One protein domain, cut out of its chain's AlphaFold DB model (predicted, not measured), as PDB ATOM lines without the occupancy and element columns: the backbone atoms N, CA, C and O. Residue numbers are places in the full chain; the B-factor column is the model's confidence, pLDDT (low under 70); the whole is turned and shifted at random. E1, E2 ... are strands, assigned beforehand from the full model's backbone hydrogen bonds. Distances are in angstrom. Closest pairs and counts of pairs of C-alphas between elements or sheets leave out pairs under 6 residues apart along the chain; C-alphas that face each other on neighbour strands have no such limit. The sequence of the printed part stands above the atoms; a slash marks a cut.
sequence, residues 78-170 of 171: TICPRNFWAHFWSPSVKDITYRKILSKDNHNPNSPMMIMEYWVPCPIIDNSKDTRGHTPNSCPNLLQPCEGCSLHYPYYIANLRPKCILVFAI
ATOM      1  N   THR A  78      57.854  13.356   9.862       84.38
ATOM      2  CA  THR A  78      56.552  14.022   9.933       84.38
ATOM      3  C   THR A  78      55.783  13.786   8.635       84.38
ATOM      4  O   THR A  78      56.277  14.067   7.544       84.38
ATOM      5  N   ILE A  79      54.564  13.259   8.739       84.56
ATOM      6  CA  ILE A  79      53.665  12.984   7.614       84.56
ATOM      7  C   ILE A  79      52.460  13.911   7.730       84.56
ATOM      8  O   ILE A  79      51.747  13.870   8.730       84.56
ATOM      9  N   CYS A  80      52.191  14.700   6.692       85.38
ATOM     10  CA  CYS A  80      51.035  15.599   6.622       85.38
ATOM     11  C   CYS A  80      50.037  15.074   5.579       85.38
ATOM     12  O   CYS A  80      50.139  15.426   4.400       85.38
ATOM     13  N   PRO A  81      49.105  14.180   5.957       81.25
ATOM     14  CA  PRO A  81      48.186  13.585   5.000       81.25
ATOM     15  C   PRO A  81      47.144  14.607   4.529       81.25
ATOM     16  O   PRO A  81      46.584  15.376   5.309       81.25
ATOM     17  N   ARG A  82      46.831  14.591   3.232       81.06
ATOM     18  CA  ARG A  82      45.780  15.444   2.670       81.06
ATOM     19  C   ARG A  82      44.407  14.834   2.957       81.06
ATOM     20  O   ARG A  82      44.147  13.705   2.559       81.06
ATOM     21  N   ASN A  83      43.516  15.603   3.587       81.19
ATOM     22  CA  ASN A  83      42.104  15.247   3.807       81.19
ATOM     23  C   ASN A  83      41.885  13.871   4.462       81.19
ATOM     24  O   ASN A  83      41.022  13.104   4.039       81.19
ATOM     25  N   PHE A  84      42.655  13.564   5.502       87.12
ATOM     26  CA  PHE A  84      42.515  12.310   6.234       87.12
ATOM     27  C   PHE A  84      41.672  12.517   7.494       87.12
ATOM     28  O   PHE A  84      41.937  13.423   8.283       87.12
ATOM     29  N   TRP A  85      40.644  11.691   7.669       87.88
ATOM     30  CA  TRP A  85      39.668  11.815   8.750       87.88
ATOM     31  C   TRP A  85      39.663  10.564   9.617       87.88
ATOM     32  O   TRP A  85      39.880   9.454   9.134       87.88
ATOM     33  N   ALA A  86      39.385  10.755  10.899       85.94
ATOM     34  CA  ALA A  86      39.188   9.690  11.860       85.94
ATOM     35  C   ALA A  86      37.971  10.000  12.730       85.94
ATOM     36  O   ALA A  86      37.672  11.157  13.027       85.94
ATOM     37  N   HIS A  87      37.290   8.944  13.160       85.31
ATOM     38  CA  HIS A  87      36.244   9.027  14.164       85.31
ATOM     39  C   HIS A  87      36.514   8.009  15.269       85.31
ATOM     40  O   HIS A  87      36.998   6.903  15.008       85.31
ATOM     41  N   PHE A  88      36.192   8.359  16.505       80.38
ATOM     42  CA  PHE A  88      36.269   7.418  17.616       80.38
ATOM     43  C   PHE A  88      35.300   7.785  18.728       80.38
ATOM     44  O   PHE A  88      34.959   8.954  18.915       80.38
ATOM     45  N   TRP A  89      34.894   6.764  19.480       78.69
ATOM     46  CA  TRP A  89      34.118   6.930  20.698       78.69
ATOM     47  C   TRP A  89      34.968   7.615  21.770       78.69
ATOM     48  O   TRP A  89      36.024   7.103  22.144       78.69
ATOM     49  N   SER A  90      34.519   8.772  22.254       74.62
ATOM     50  CA  SER A  90      35.178   9.478  23.351       74.62
ATOM     51  C   SER A  90      34.426   9.214  24.655       74.62
ATOM     52  O   SER A  90      33.282   9.653  24.778       74.62
ATOM     53  N   PRO A  91      35.038   8.563  25.662       72.00
ATOM     54  CA  PRO A  91      34.375   8.337  26.945       72.00
ATOM     55  C   PRO A  91      34.039   9.651  27.665       72.00
ATOM     56  O   PRO A  91      33.029   9.719  28.361       72.00
ATOM     57  N   SER A  92      34.830  10.708  27.453       73.00
ATOM     58  CA  SER A  92      34.599  12.023  28.064       73.00
ATOM     59  C   SER A  92      33.351  12.715  27.518       73.00
ATOM     60  O   SER A  92      32.659  13.399  28.261       73.00
ATOM     61  N   VAL A  93      33.066  12.540  26.223       70.06
ATOM     62  CA  VAL A  93      31.909  13.160  25.547       70.06
ATOM     63  C   VAL A  93      30.710  12.202  25.507       70.06
ATOM     64  O   VAL A  93      29.590  12.638  25.278       70.06
ATOM     65  N   LYS A  94      30.934  10.905  25.780       74.94
ATOM     66  CA  LYS A  94      29.952   9.815  25.641       74.94
ATOM     67  C   LYS A  94      29.316   9.773  24.249       74.94
ATOM     68  O   LYS A  94      28.144   9.438  24.116       74.94
ATOM     69  N   ASP A  95      30.100  10.127  23.234       75.81
ATOM     70  CA  ASP A  95      29.656  10.168  21.845       75.81
ATOM     71  C   ASP A  95      30.834   9.972  20.870       75.81
ATOM     72  O   ASP A  95      32.015   9.976  21.255       75.81
ATOM     73  N   ILE A  96      30.511   9.792  19.590       78.62
ATOM     74  CA  ILE A  96      31.450   9.720  18.478       78.62
ATOM     75  C   ILE A  96      32.030  11.112  18.225       78.62
ATOM     76  O   ILE A  96      31.329  12.080  17.950       78.62
ATOM     77  N   THR A  97      33.355  11.206  18.265       82.75
ATOM     78  CA  THR A  97      34.077  12.437  17.934       82.75
ATOM     79  C   THR A  97      34.661  12.355  16.533       82.75
ATOM     80  O   THR A  97      35.296  11.358  16.188       82.75
ATOM     81  N   TYR A  98      34.477  13.416  15.746       87.81
ATOM     82  CA  TYR A  98      35.011  13.539  14.391       87.81
ATOM     83  C   TYR A  98      36.280  14.376  14.391       87.81
ATOM     84  O   TYR A  98      36.359  15.421  15.044       87.81
ATOM     85  N   ARG A  99      37.299  13.906  13.672       87.94
ATOM     86  CA  ARG A  99      38.611  14.545  13.664       87.94
ATOM     87  C   ARG A  99      39.247  14.519  12.298       87.94
ATOM     88  O   ARG A  99      39.237  13.501  11.608       87.94
ATOM     89  N   LYS A 100      39.871  15.636  11.952       90.19
ATOM     90  CA  LYS A 100      40.698  15.762  10.761       90.19
ATOM     91  C   LYS A 100      42.156  15.637  11.176       90.19
ATOM     92  O   LYS A 100      42.636  16.407  12.001       90.19
ATOM     93  N   ILE A 101      42.861  14.657  10.631       89.06
ATOM     94  CA  ILE A 101      44.277  14.432  10.921       89.06
ATOM     95  C   ILE A 101      45.090  15.438  10.111       89.06
ATOM     96  O   ILE A 101      45.010  15.464   8.883       89.06
ATOM     97  N   LEU A 102      45.846  16.277  10.817       88.44
ATOM     98  CA  LEU A 102      46.675  17.326  10.226       88.44
ATOM     99  C   LEU A 102      48.085  16.807   9.960       88.44
ATOM    100  O   LEU A 102      48.625  16.990   8.871       88.44
ATOM    101  N   SER A 103      48.662  16.134  10.953       87.12
ATOM    102  CA  SER A 103      49.987  15.541  10.850       87.12
ATOM    103  C   SER A 103      50.150  14.341  11.778       87.12
ATOM    104  O   SER A 103      49.433  14.172  12.766       87.12
ATOM    105  N   LYS A 104      51.110  13.490  11.432       87.75
ATOM    106  CA  LYS A 104      51.652  12.424  12.270       87.75
ATOM    107  C   LYS A 104      53.146  12.654  12.400       87.75
ATOM    108  O   LYS A 104      53.788  13.011  11.416       87.75
ATOM    109  N   ASP A 105      53.682  12.440  13.580       84.94
ATOM    110  CA  ASP A 105      55.060  12.716  13.926       84.94
ATOM    111  C   ASP A 105      55.663  11.529  14.687       84.94
ATOM    112  O   ASP A 105      55.016  10.966  15.562       84.94
ATOM    113  N   ASN A 106      56.893  11.145  14.357       84.00
ATOM    114  CA  ASN A 106      57.662  10.108  15.041       84.00
ATOM    115  C   ASN A 106      58.996  10.635  15.606       84.00
ATOM    116  O   ASN A 106      59.947   9.868  15.739       84.00
ATOM    117  N   HIS A 107      59.096  11.938  15.898       78.06
ATOM    118  CA  HIS A 107      60.271  12.535  16.558       78.06
ATOM    119  C   HIS A 107      60.405  12.130  18.034       78.06
ATOM    120  O   HIS A 107      61.507  12.124  18.575       78.06
ATOM    121  N   ASN A 108      59.300  11.798  18.711       71.88
ATOM    122  CA  ASN A 108      59.340  11.387  20.114       71.88
ATOM    123  C   ASN A 108      59.773   9.909  20.231       71.88
ATOM    124  O   ASN A 108      59.071   9.040  19.707       71.88
ATOM    125  N   PRO A 109      60.868   9.600  20.957       64.44
ATOM    126  CA  PRO A 109      61.385   8.237  21.092       64.44
ATOM    127  C   PRO A 109      60.430   7.276  21.816       64.44
ATOM    128  O   PRO A 109      60.526   6.068  21.611       64.44
ATOM    129  N   ASN A 110      59.508   7.787  22.640       70.06
ATOM    130  CA  ASN A 110      58.609   6.955  23.444       70.06
ATOM    131  C   ASN A 110      57.343   6.550  22.682       70.06
ATOM    132  O   ASN A 110      56.872   5.424  22.813       70.06
ATOM    133  N   SER A 111      56.781   7.464  21.891       74.62
ATOM    134  CA  SER A 111      55.575   7.194  21.113       74.62
ATOM    135  C   SER A 111      55.411   8.227  20.000       74.62
ATOM    136  O   SER A 111      55.457   9.429  20.293       74.62
ATOM    137  N   PRO A 112      55.142   7.812  18.753       81.62
ATOM    138  CA  PRO A 112      54.726   8.745  17.715       81.62
ATOM    139  C   PRO A 112      53.452   9.494  18.124       81.62
ATOM    140  O   PRO A 112      52.568   8.944  18.777       81.62
ATOM    141  N   MET A 113      53.343  10.746  17.704       85.75
ATOM    142  CA  MET A 113      52.227  11.634  18.000       85.75
ATOM    143  C   MET A 113      51.401  11.904  16.744       85.75
ATOM    144  O   MET A 113      51.916  12.037  15.639       85.75
ATOM    145  N   MET A 114      50.093  12.027  16.907       86.81
ATOM    146  CA  MET A 114      49.150  12.433  15.878       86.81
ATOM    147  C   MET A 114      48.500  13.740  16.293       86.81
ATOM    148  O   MET A 114      47.912  13.836  17.372       86.81
ATOM    149  N   ILE A 115      48.574  14.729  15.411       88.06
ATOM    150  CA  ILE A 115      47.946  16.028  15.608       88.06
ATOM    151  C   ILE A 115      46.676  16.082  14.770       88.06
ATOM    152  O   ILE A 115      46.678  15.836  13.559       88.06
ATOM    153  N   MET A 116      45.573  16.401  15.434       89.50
ATOM    154  CA  MET A 116      44.241  16.398  14.856       89.50
ATOM    155  C   MET A 116      43.509  17.696  15.153       89.50
ATOM    156  O   MET A 116      43.613  18.243  16.246       89.50
ATOM    157  N   GLU A 117      42.703  18.137  14.201       90.44
ATOM    158  CA  GLU A 117      41.693  19.162  14.413       90.44
ATOM    159  C   GLU A 117      40.374  18.510  14.834       90.44
ATOM    160  O   GLU A 117      39.959  17.492  14.266       90.44
ATOM    161  N   TYR A 118      39.716  19.096  15.830       89.44
ATOM    162  CA  TYR A 118      38.431  18.642  16.338       89.44
ATOM    163  C   TYR A 118      37.270  19.258  15.565       89.44
ATOM    164  O   TYR A 118      37.195  20.478  15.402       89.44
ATOM    165  N   TRP A 119      36.347  18.401  15.135       88.56
ATOM    166  CA  TRP A 119      35.152  18.779  14.400       88.56
ATOM    167  C   TRP A 119      33.915  18.278  15.140       88.56
ATOM    168  O   TRP A 119      33.882  17.154  15.649       88.56
ATOM    169  N   VAL A 120      32.897  19.129  15.197       86.19
ATOM    170  CA  VAL A 120      31.615  18.842  15.843       86.19
ATOM    171  C   VAL A 120      30.495  18.910  14.810       86.19
ATOM    172  O   VAL A 120      30.609  19.670  13.843       86.19
ATOM    173  N   PRO A 121      29.414  18.134  14.981       83.00
ATOM    174  CA  PRO A 121      28.202  18.335  14.200       83.00
ATOM    175  C   PRO A 121      27.735  19.788  14.312       83.00
ATOM    176  O   PRO A 121      27.756  20.366  15.402       83.00
ATOM    177  N   CYS A 122      27.332  20.384  13.191       76.00
ATOM    178  CA  CYS A 122      26.705  21.697  13.210       76.00
ATOM    179  C   CYS A 122      25.395  21.596  14.005       76.00
ATOM    180  O   CYS A 122      24.513  20.832  13.600       76.00
ATOM    181  N   PRO A 123      25.235  22.338  15.117       64.81
ATOM    182  CA  PRO A 123      23.947  22.414  15.777       64.81
ATOM    183  C   PRO A 123      22.959  23.074  14.814       64.81
ATOM    184  O   PRO A 123      23.298  24.036  14.121       64.81
ATOM    185  N   ILE A 124      21.737  22.553  14.763       61.41
ATOM    186  CA  ILE A 124      20.646  23.199  14.037       61.41
ATOM    187  C   ILE A 124      20.360  24.506  14.781       61.41
ATOM    188  O   ILE A 124      19.754  24.500  15.851       61.41
ATOM    189  N   ILE A 125      20.863  25.627  14.259       56.19
ATOM    190  CA  ILE A 125      20.497  26.960  14.745       56.19
ATOM    191  C   ILE A 125      19.127  27.256  14.153       56.19
ATOM    192  O   ILE A 125      18.995  27.900  13.112       56.19
ATOM    193  N   ASP A 126      18.100  26.713  14.791       50.31
ATOM    194  CA  ASP A 126      16.729  27.040  14.454       50.31
ATOM    195  C   ASP A 126      16.422  28.408  15.076       50.31
ATOM    196  O   ASP A 126      16.018  28.534  16.230       50.31
ATOM    197  N   ASN A 127      16.677  29.479  14.318       49.38
ATOM    198  CA  ASN A 127      16.214  30.823  14.680       49.38
ATOM    199  C   ASN A 127      14.674  30.926  14.629       49.38
ATOM    200  O   ASN A 127      14.111  31.971  14.962       49.38
ATOM    201  N   SER A 128      13.982  29.857  14.223       49.97
ATOM    202  CA  SER A 128      12.533  29.749  14.230       49.97
ATOM    203  C   SER A 128      12.083  28.811  15.355       49.97
ATOM    204  O   SER A 128      12.585  27.706  15.518       49.97
ATOM    205  N   LYS A 129      11.131  29.258  16.179       48.34
ATOM    206  CA  LYS A 129      10.527  28.463  17.264       48.34
ATOM    207  C   LYS A 129       9.575  27.378  16.728       48.34
ATOM    208  O   LYS A 129       8.471  27.243  17.252       48.34
ATOM    209  N   ASP A 130       9.940  26.639  15.684       50.69
ATOM    210  CA  ASP A 130       9.082  25.581  15.140       50.69
ATOM    211  C   ASP A 130       9.819  24.245  15.058       50.69
ATOM    212  O   ASP A 130      10.098  23.682  14.006       50.69
ATOM    213  N   THR A 131      10.070  23.681  16.237       50.81
ATOM    214  CA  THR A 131      10.701  22.371  16.456       50.81
ATOM    215  C   THR A 131       9.840  21.179  15.997       50.81
ATOM    216  O   THR A 131      10.024  20.062  16.479       50.81
ATOM    217  N   ARG A 132       8.857  21.379  15.110       49.00
ATOM    218  CA  ARG A 132       7.855  20.368  14.722       49.00
ATOM    219  C   ARG A 132       8.146  19.624  13.416       49.00
ATOM    220  O   ARG A 132       7.394  18.714  13.083       49.00
ATOM    221  N   GLY A 133       9.224  19.947  12.697       52.16
ATOM    222  CA  GLY A 133       9.484  19.385  11.361       52.16
ATOM    223  C   GLY A 133      10.691  18.452  11.218       52.16
ATOM    224  O   GLY A 133      10.823  17.786  10.190       52.16
ATOM    225  N   HIS A 134      11.587  18.387  12.203       52.56
ATOM    226  CA  HIS A 134      12.905  17.793  11.983       52.56
ATOM    227  C   HIS A 134      12.942  16.299  12.315       52.56
ATOM    228  O   HIS A 134      13.131  15.883  13.454       52.56
ATOM    229  N   THR A 135      12.784  15.471  11.283       55.38
ATOM    230  CA  THR A 135      13.160  14.052  11.343       55.38
ATOM    231  C   THR A 135      14.682  13.909  11.185       55.38
ATOM    232  O   THR A 135      15.293  14.742  10.503       55.38
ATOM    233  N   PRO A 136      15.322  12.852  11.724       54.66
ATOM    234  CA  PRO A 136      16.765  12.621  11.566       54.66
ATOM    235  C   PRO A 136      17.255  12.651  10.107       54.66
ATOM    236  O   PRO A 136      18.375  13.067   9.842       54.66
ATOM    237  N   ASN A 137      16.394  12.283   9.149       56.00
ATOM    238  CA  ASN A 137      16.695  12.313   7.712       56.00
ATOM    239  C   ASN A 137      16.575  13.704   7.065       56.00
ATOM    240  O   ASN A 137      17.064  13.899   5.957       56.00
ATOM    241  N   SER A 138      15.902  14.655   7.716       57.50
ATOM    242  CA  SER A 138      15.702  16.020   7.201       57.50
ATOM    243  C   SER A 138      16.799  17.001   7.624       57.50
ATOM    244  O   SER A 138      16.809  18.145   7.175       57.50
ATOM    245  N   CYS A 139      17.725  16.560   8.477       58.84
ATOM    246  CA  CYS A 139      18.795  17.394   9.004       58.84
ATOM    247  C   CYS A 139      20.084  17.171   8.197       58.84
ATOM    248  O   CYS A 139      20.490  16.023   7.999       58.84
ATOM    249  N   PRO A 140      20.760  18.233   7.725       64.44
ATOM    250  CA  PRO A 140      22.023  18.074   7.023       64.44
ATOM    251  C   PRO A 140      23.118  17.622   8.001       64.44
ATOM    252  O   PRO A 140      23.395  18.291   8.994       64.44
ATOM    253  N   ASN A 141      23.783  16.504   7.692       70.69
ATOM    254  CA  ASN A 141      24.927  15.979   8.449       70.69
ATOM    255  C   ASN A 141      26.206  16.786   8.153       70.69
ATOM    256  O   ASN A 141      27.164  16.280   7.566       70.69
ATOM    257  N   LEU A 142      26.193  18.072   8.505       81.62
ATOM    258  CA  LEU A 142      27.317  18.987   8.338       81.62
ATOM    259  C   LEU A 142      28.209  18.963   9.584       81.62
ATOM    260  O   LEU A 142      27.725  18.967  10.714       81.62
ATOM    261  N   LEU A 143      29.521  18.957   9.361       85.94
ATOM    262  CA  LEU A 143      30.527  19.118  10.408       85.94
ATOM    263  C   LEU A 143      31.107  20.531  10.330       85.94
ATOM    264  O   LEU A 143      31.401  21.020   9.238       85.94
ATOM    265  N   GLN A 144      31.349  21.139  11.486       86.88
ATOM    266  CA  GLN A 144      32.064  22.407  11.620       86.88
ATOM    267  C   GLN A 144      33.281  22.258  12.540       86.88
ATOM    268  O   GLN A 144      33.284  21.391  13.424       86.88
ATOM    269  N   PRO A 145      34.330  23.079  12.351       87.12
ATOM    270  CA  PRO A 145      35.454  23.092  13.273       87.12
ATOM    271  C   PRO A 145      34.969  23.525  14.659       87.12
ATOM    272  O   PRO A 145      34.148  24.431  14.790       87.12
ATOM    273  N   CYS A 146      35.468  22.872  15.705       86.44
ATOM    274  CA  CYS A 146      35.164  23.284  17.070       86.44
ATOM    275  C   CYS A 146      35.773  24.671  17.347       86.44
ATOM    276  O   CYS A 146      36.951  24.889  17.076       86.44
ATOM    277  N   GLU A 147      34.990  25.584  17.927       84.38
ATOM    278  CA  GLU A 147      35.417  26.955  18.274       84.38
ATOM    279  C   GLU A 147      36.394  27.026  19.465       84.38
ATOM    280  O   GLU A 147      36.813  28.107  19.866       84.38
ATOM    281  N   GLY A 148      36.774  25.875  20.024       79.88
ATOM    282  CA  GLY A 148      37.649  25.755  21.184       79.88
ATOM    283  C   GLY A 148      36.950  24.995  22.304       79.88
ATOM    284  O   GLY A 148      35.882  25.382  22.772       79.88
ATOM    285  N   CYS A 149      37.547  23.886  22.734       78.69
ATOM    286  CA  CYS A 149      37.070  23.106  23.871       78.69
ATOM    287  C   CYS A 149      38.181  22.932  24.909       78.69
ATOM    288  O   CYS A 149      39.352  23.186  24.631       78.69
ATOM    289  N   SER A 150      37.831  22.451  26.102       78.00
ATOM    290  CA  SER A 150      38.786  22.213  27.195       78.00
ATOM    291  C   SER A 150      39.895  21.213  26.858       78.00
ATOM    292  O   SER A 150      40.906  21.161  27.548       78.00
ATOM    293  N   LEU A 151      39.714  20.410  25.808       74.56
ATOM    294  CA  LEU A 151      40.711  19.445  25.358       74.56
ATOM    295  C   LEU A 151      41.789  20.092  24.478       74.56
ATOM    296  O   LEU A 151      42.777  19.429  24.174       74.56
ATOM    297  N   HIS A 152      41.596  21.346  24.050       83.38
ATOM    298  CA  HIS A 152      42.475  22.028  23.110       83.38
ATOM    299  C   HIS A 152      43.928  22.055  23.590       83.38
ATOM    300  O   HIS A 152      44.229  22.501  24.694       83.38
ATOM    301  N   TYR A 153      44.835  21.617  22.721       81.88
ATOM    302  CA  TYR A 153      46.266  21.699  22.933       81.88
ATOM    303  C   TYR A 153      46.795  23.071  22.476       81.88
ATOM    304  O   TYR A 153      46.788  23.340  21.272       81.88
ATOM    305  N   PRO A 154      47.276  23.923  23.401       74.31
ATOM    306  CA  PRO A 154      47.616  25.315  23.098       74.31
ATOM    307  C   PRO A 154      48.943  25.477  22.344       74.31
ATOM    308  O   PRO A 154      49.188  26.514  21.736       74.31
ATOM    309  N   TYR A 155      49.809  24.460  22.353       71.31
ATOM    310  CA  TYR A 155      51.159  24.537  21.791       71.31
ATOM    311  C   TYR A 155      51.256  23.861  20.422       71.31
ATOM    312  O   TYR A 155      52.015  22.913  20.232       71.31
ATOM    313  N   TYR A 156      50.487  24.337  19.444       72.06
ATOM    314  CA  TYR A 156      50.654  23.907  18.056       72.06
ATOM    315  C   TYR A 156      51.426  24.943  17.249       72.06
ATOM    316  O   TYR A 156      50.950  26.054  17.021       72.06
ATOM    317  N   ILE A 157      52.611  24.557  16.788       65.25
ATOM    318  CA  ILE A 157      53.483  25.406  15.979       65.25
ATOM    319  C   ILE A 157      53.541  24.797  14.576       65.25
ATOM    320  O   ILE A 157      54.325  23.889  14.313       65.25
ATOM    321  N   ALA A 158      52.669  25.260  13.679       71.12
ATOM    322  CA  ALA A 158      52.716  24.934  12.254       71.12
ATOM    323  C   ALA A 158      52.071  26.047  11.412       71.12
ATOM    324  O   ALA A 158      51.439  26.960  11.937       71.12
ATOM    325  N   ASN A 159      52.186  25.943  10.085       69.25
ATOM    326  CA  ASN A 159      51.624  26.926   9.146       69.25
ATOM    327  C   ASN A 159      50.088  26.879   9.039       69.25
ATOM    328  O   ASN A 159      49.474  27.795   8.491       69.25
ATOM    329  N   LEU A 160      49.457  25.810   9.527       69.88
ATOM    330  CA  LEU A 160      48.003  25.699   9.593       69.88
ATOM    331  C   LEU A 160      47.492  26.483  10.811       69.88
ATOM    332  O   LEU A 160      48.141  26.494  11.852       69.88
ATOM    333  N   ARG A 161      46.295  27.078  10.714       73.06
ATOM    334  CA  ARG A 161      45.602  27.740  11.840       73.06
ATOM    335  C   ARG A 161      44.290  27.019  12.194       73.06
ATOM    336  O   ARG A 161      43.219  27.567  11.931       73.06
ATOM    337  N   PRO A 162      44.342  25.776  12.708       78.44
ATOM    338  CA  PRO A 162      43.146  25.062  13.140       78.44
ATOM    339  C   PRO A 162      42.558  25.735  14.382       78.44
ATOM    340  O   PRO A 162      43.307  26.229  15.224       78.44
ATOM    341  N   LYS A 163      41.229  25.714  14.527       81.56
ATOM    342  CA  LYS A 163      40.566  26.337  15.687       81.56
ATOM    343  C   LYS A 163      40.742  25.533  16.974       81.56
ATOM    344  O   LYS A 163      40.993  26.100  18.029       81.56
ATOM    345  N   CYS A 164      40.632  24.207  16.886       85.44
ATOM    346  CA  CYS A 164      40.720  23.325  18.044       85.44
ATOM    347  C   CYS A 164      41.578  22.100  17.736       85.44
ATOM    348  O   CYS A 164      41.175  21.187  17.019       85.44
ATOM    349  N   ILE A 165      42.772  22.089  18.306       87.94
ATOM    350  CA  ILE A 165      43.823  21.097  18.070       87.94
ATOM    351  C   ILE A 165      43.904  20.130  19.229       87.94
ATOM    352  O   ILE A 165      43.796  20.556  20.372       87.94
ATOM    353  N   LEU A 166      44.116  18.855  18.931       86.62
ATOM    354  CA  LEU A 166      44.226  17.775  19.895       86.62
ATOM    355  C   LEU A 166      45.401  16.868  19.503       86.62
ATOM    356  O   LEU A 166      45.584  16.569  18.321       86.62
ATOM    357  N   VAL A 167      46.183  16.426  20.489       85.06
ATOM    358  CA  VAL A 167      47.379  15.588  20.292       85.06
ATOM    359  C   VAL A 167      47.150  14.215  20.916       85.06
ATOM    360  O   VAL A 167      46.651  14.124  22.035       85.06
ATOM    361  N   PHE A 168      47.479  13.154  20.181       82.25
ATOM    362  CA  PHE A 168      47.309  11.762  20.612       82.25
ATOM    363  C   PHE A 168      48.579  10.970  20.355       82.25
ATOM    364  O   PHE A 168      49.129  11.059  19.262       82.25
ATOM    365  N   ALA A 169      48.997  10.146  21.311       80.19
ATOM    366  CA  ALA A 169      49.990   9.114  21.045       80.19
ATOM    367  C   ALA A 169      49.376   8.036  20.131       80.19
ATOM    368  O   ALA A 169      48.214   7.660  20.300       80.19
ATOM    369  N   ILE A 170      50.133   7.588  19.129       74.81
ATOM    370  CA  ILE A 170      49.776   6.446  18.285       74.81
ATOM    371  C   ILE A 170      50.474   5.219  18.874       74.81
ATOM    372  O   ILE A 170      51.707   5.165  18.882       74.81
TER     373      ILE A 170
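This is residues 78 to 170 of the 171 residues of an uncharacterized protein of Rhizophagus clarus (UniProt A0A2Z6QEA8). With little regular structure, this domain is one strongly twisted, branched antiparallel sheet with E3 in its middle, plus long loops; residues 125 to 133 stick out at one end. The printed part has 93 residues, 35 of them in five strands, E1 to E5 along the chain, and no named helix: all strand. It is loose, with a radius of gyration of the C-alphas of 16.1 A, and spans 55 by 26 by 26 A.

E3, residues 113 to 121, is 25.2 A long. E2, residues 95 to 105, is 26.7 A long and bends by 75 degrees at residue 102. E1, residues 84 to 90, begins at C-alpha 84 (42.515, 12.310, 6.234). E4 is residues 143 to 145; E5, residues 165 to 169, ends at C-alpha 169 (49.990, 9.114, 21.045).

E2 lies on one side of E3, with N 113 and O 105 within hydrogen-bond range at 2.7 A. On the other side lie E4, N 120 to O 144 2.9 A, and E5, N 114 to O 168 2.7 A. E1 neighbours E2, N 86 to O 99 2.8 A. E1 to E4 form a meander, each strand the antiparallel neighbour of the one before.

The C-alphas farthest apart, Pro 109 and Asp 130, are 55.4 A apart. The printed part has no cut; the links E3 to E4 and E4 to E5 are long. Residues 123 to 140 are among those with pLDDT under 70.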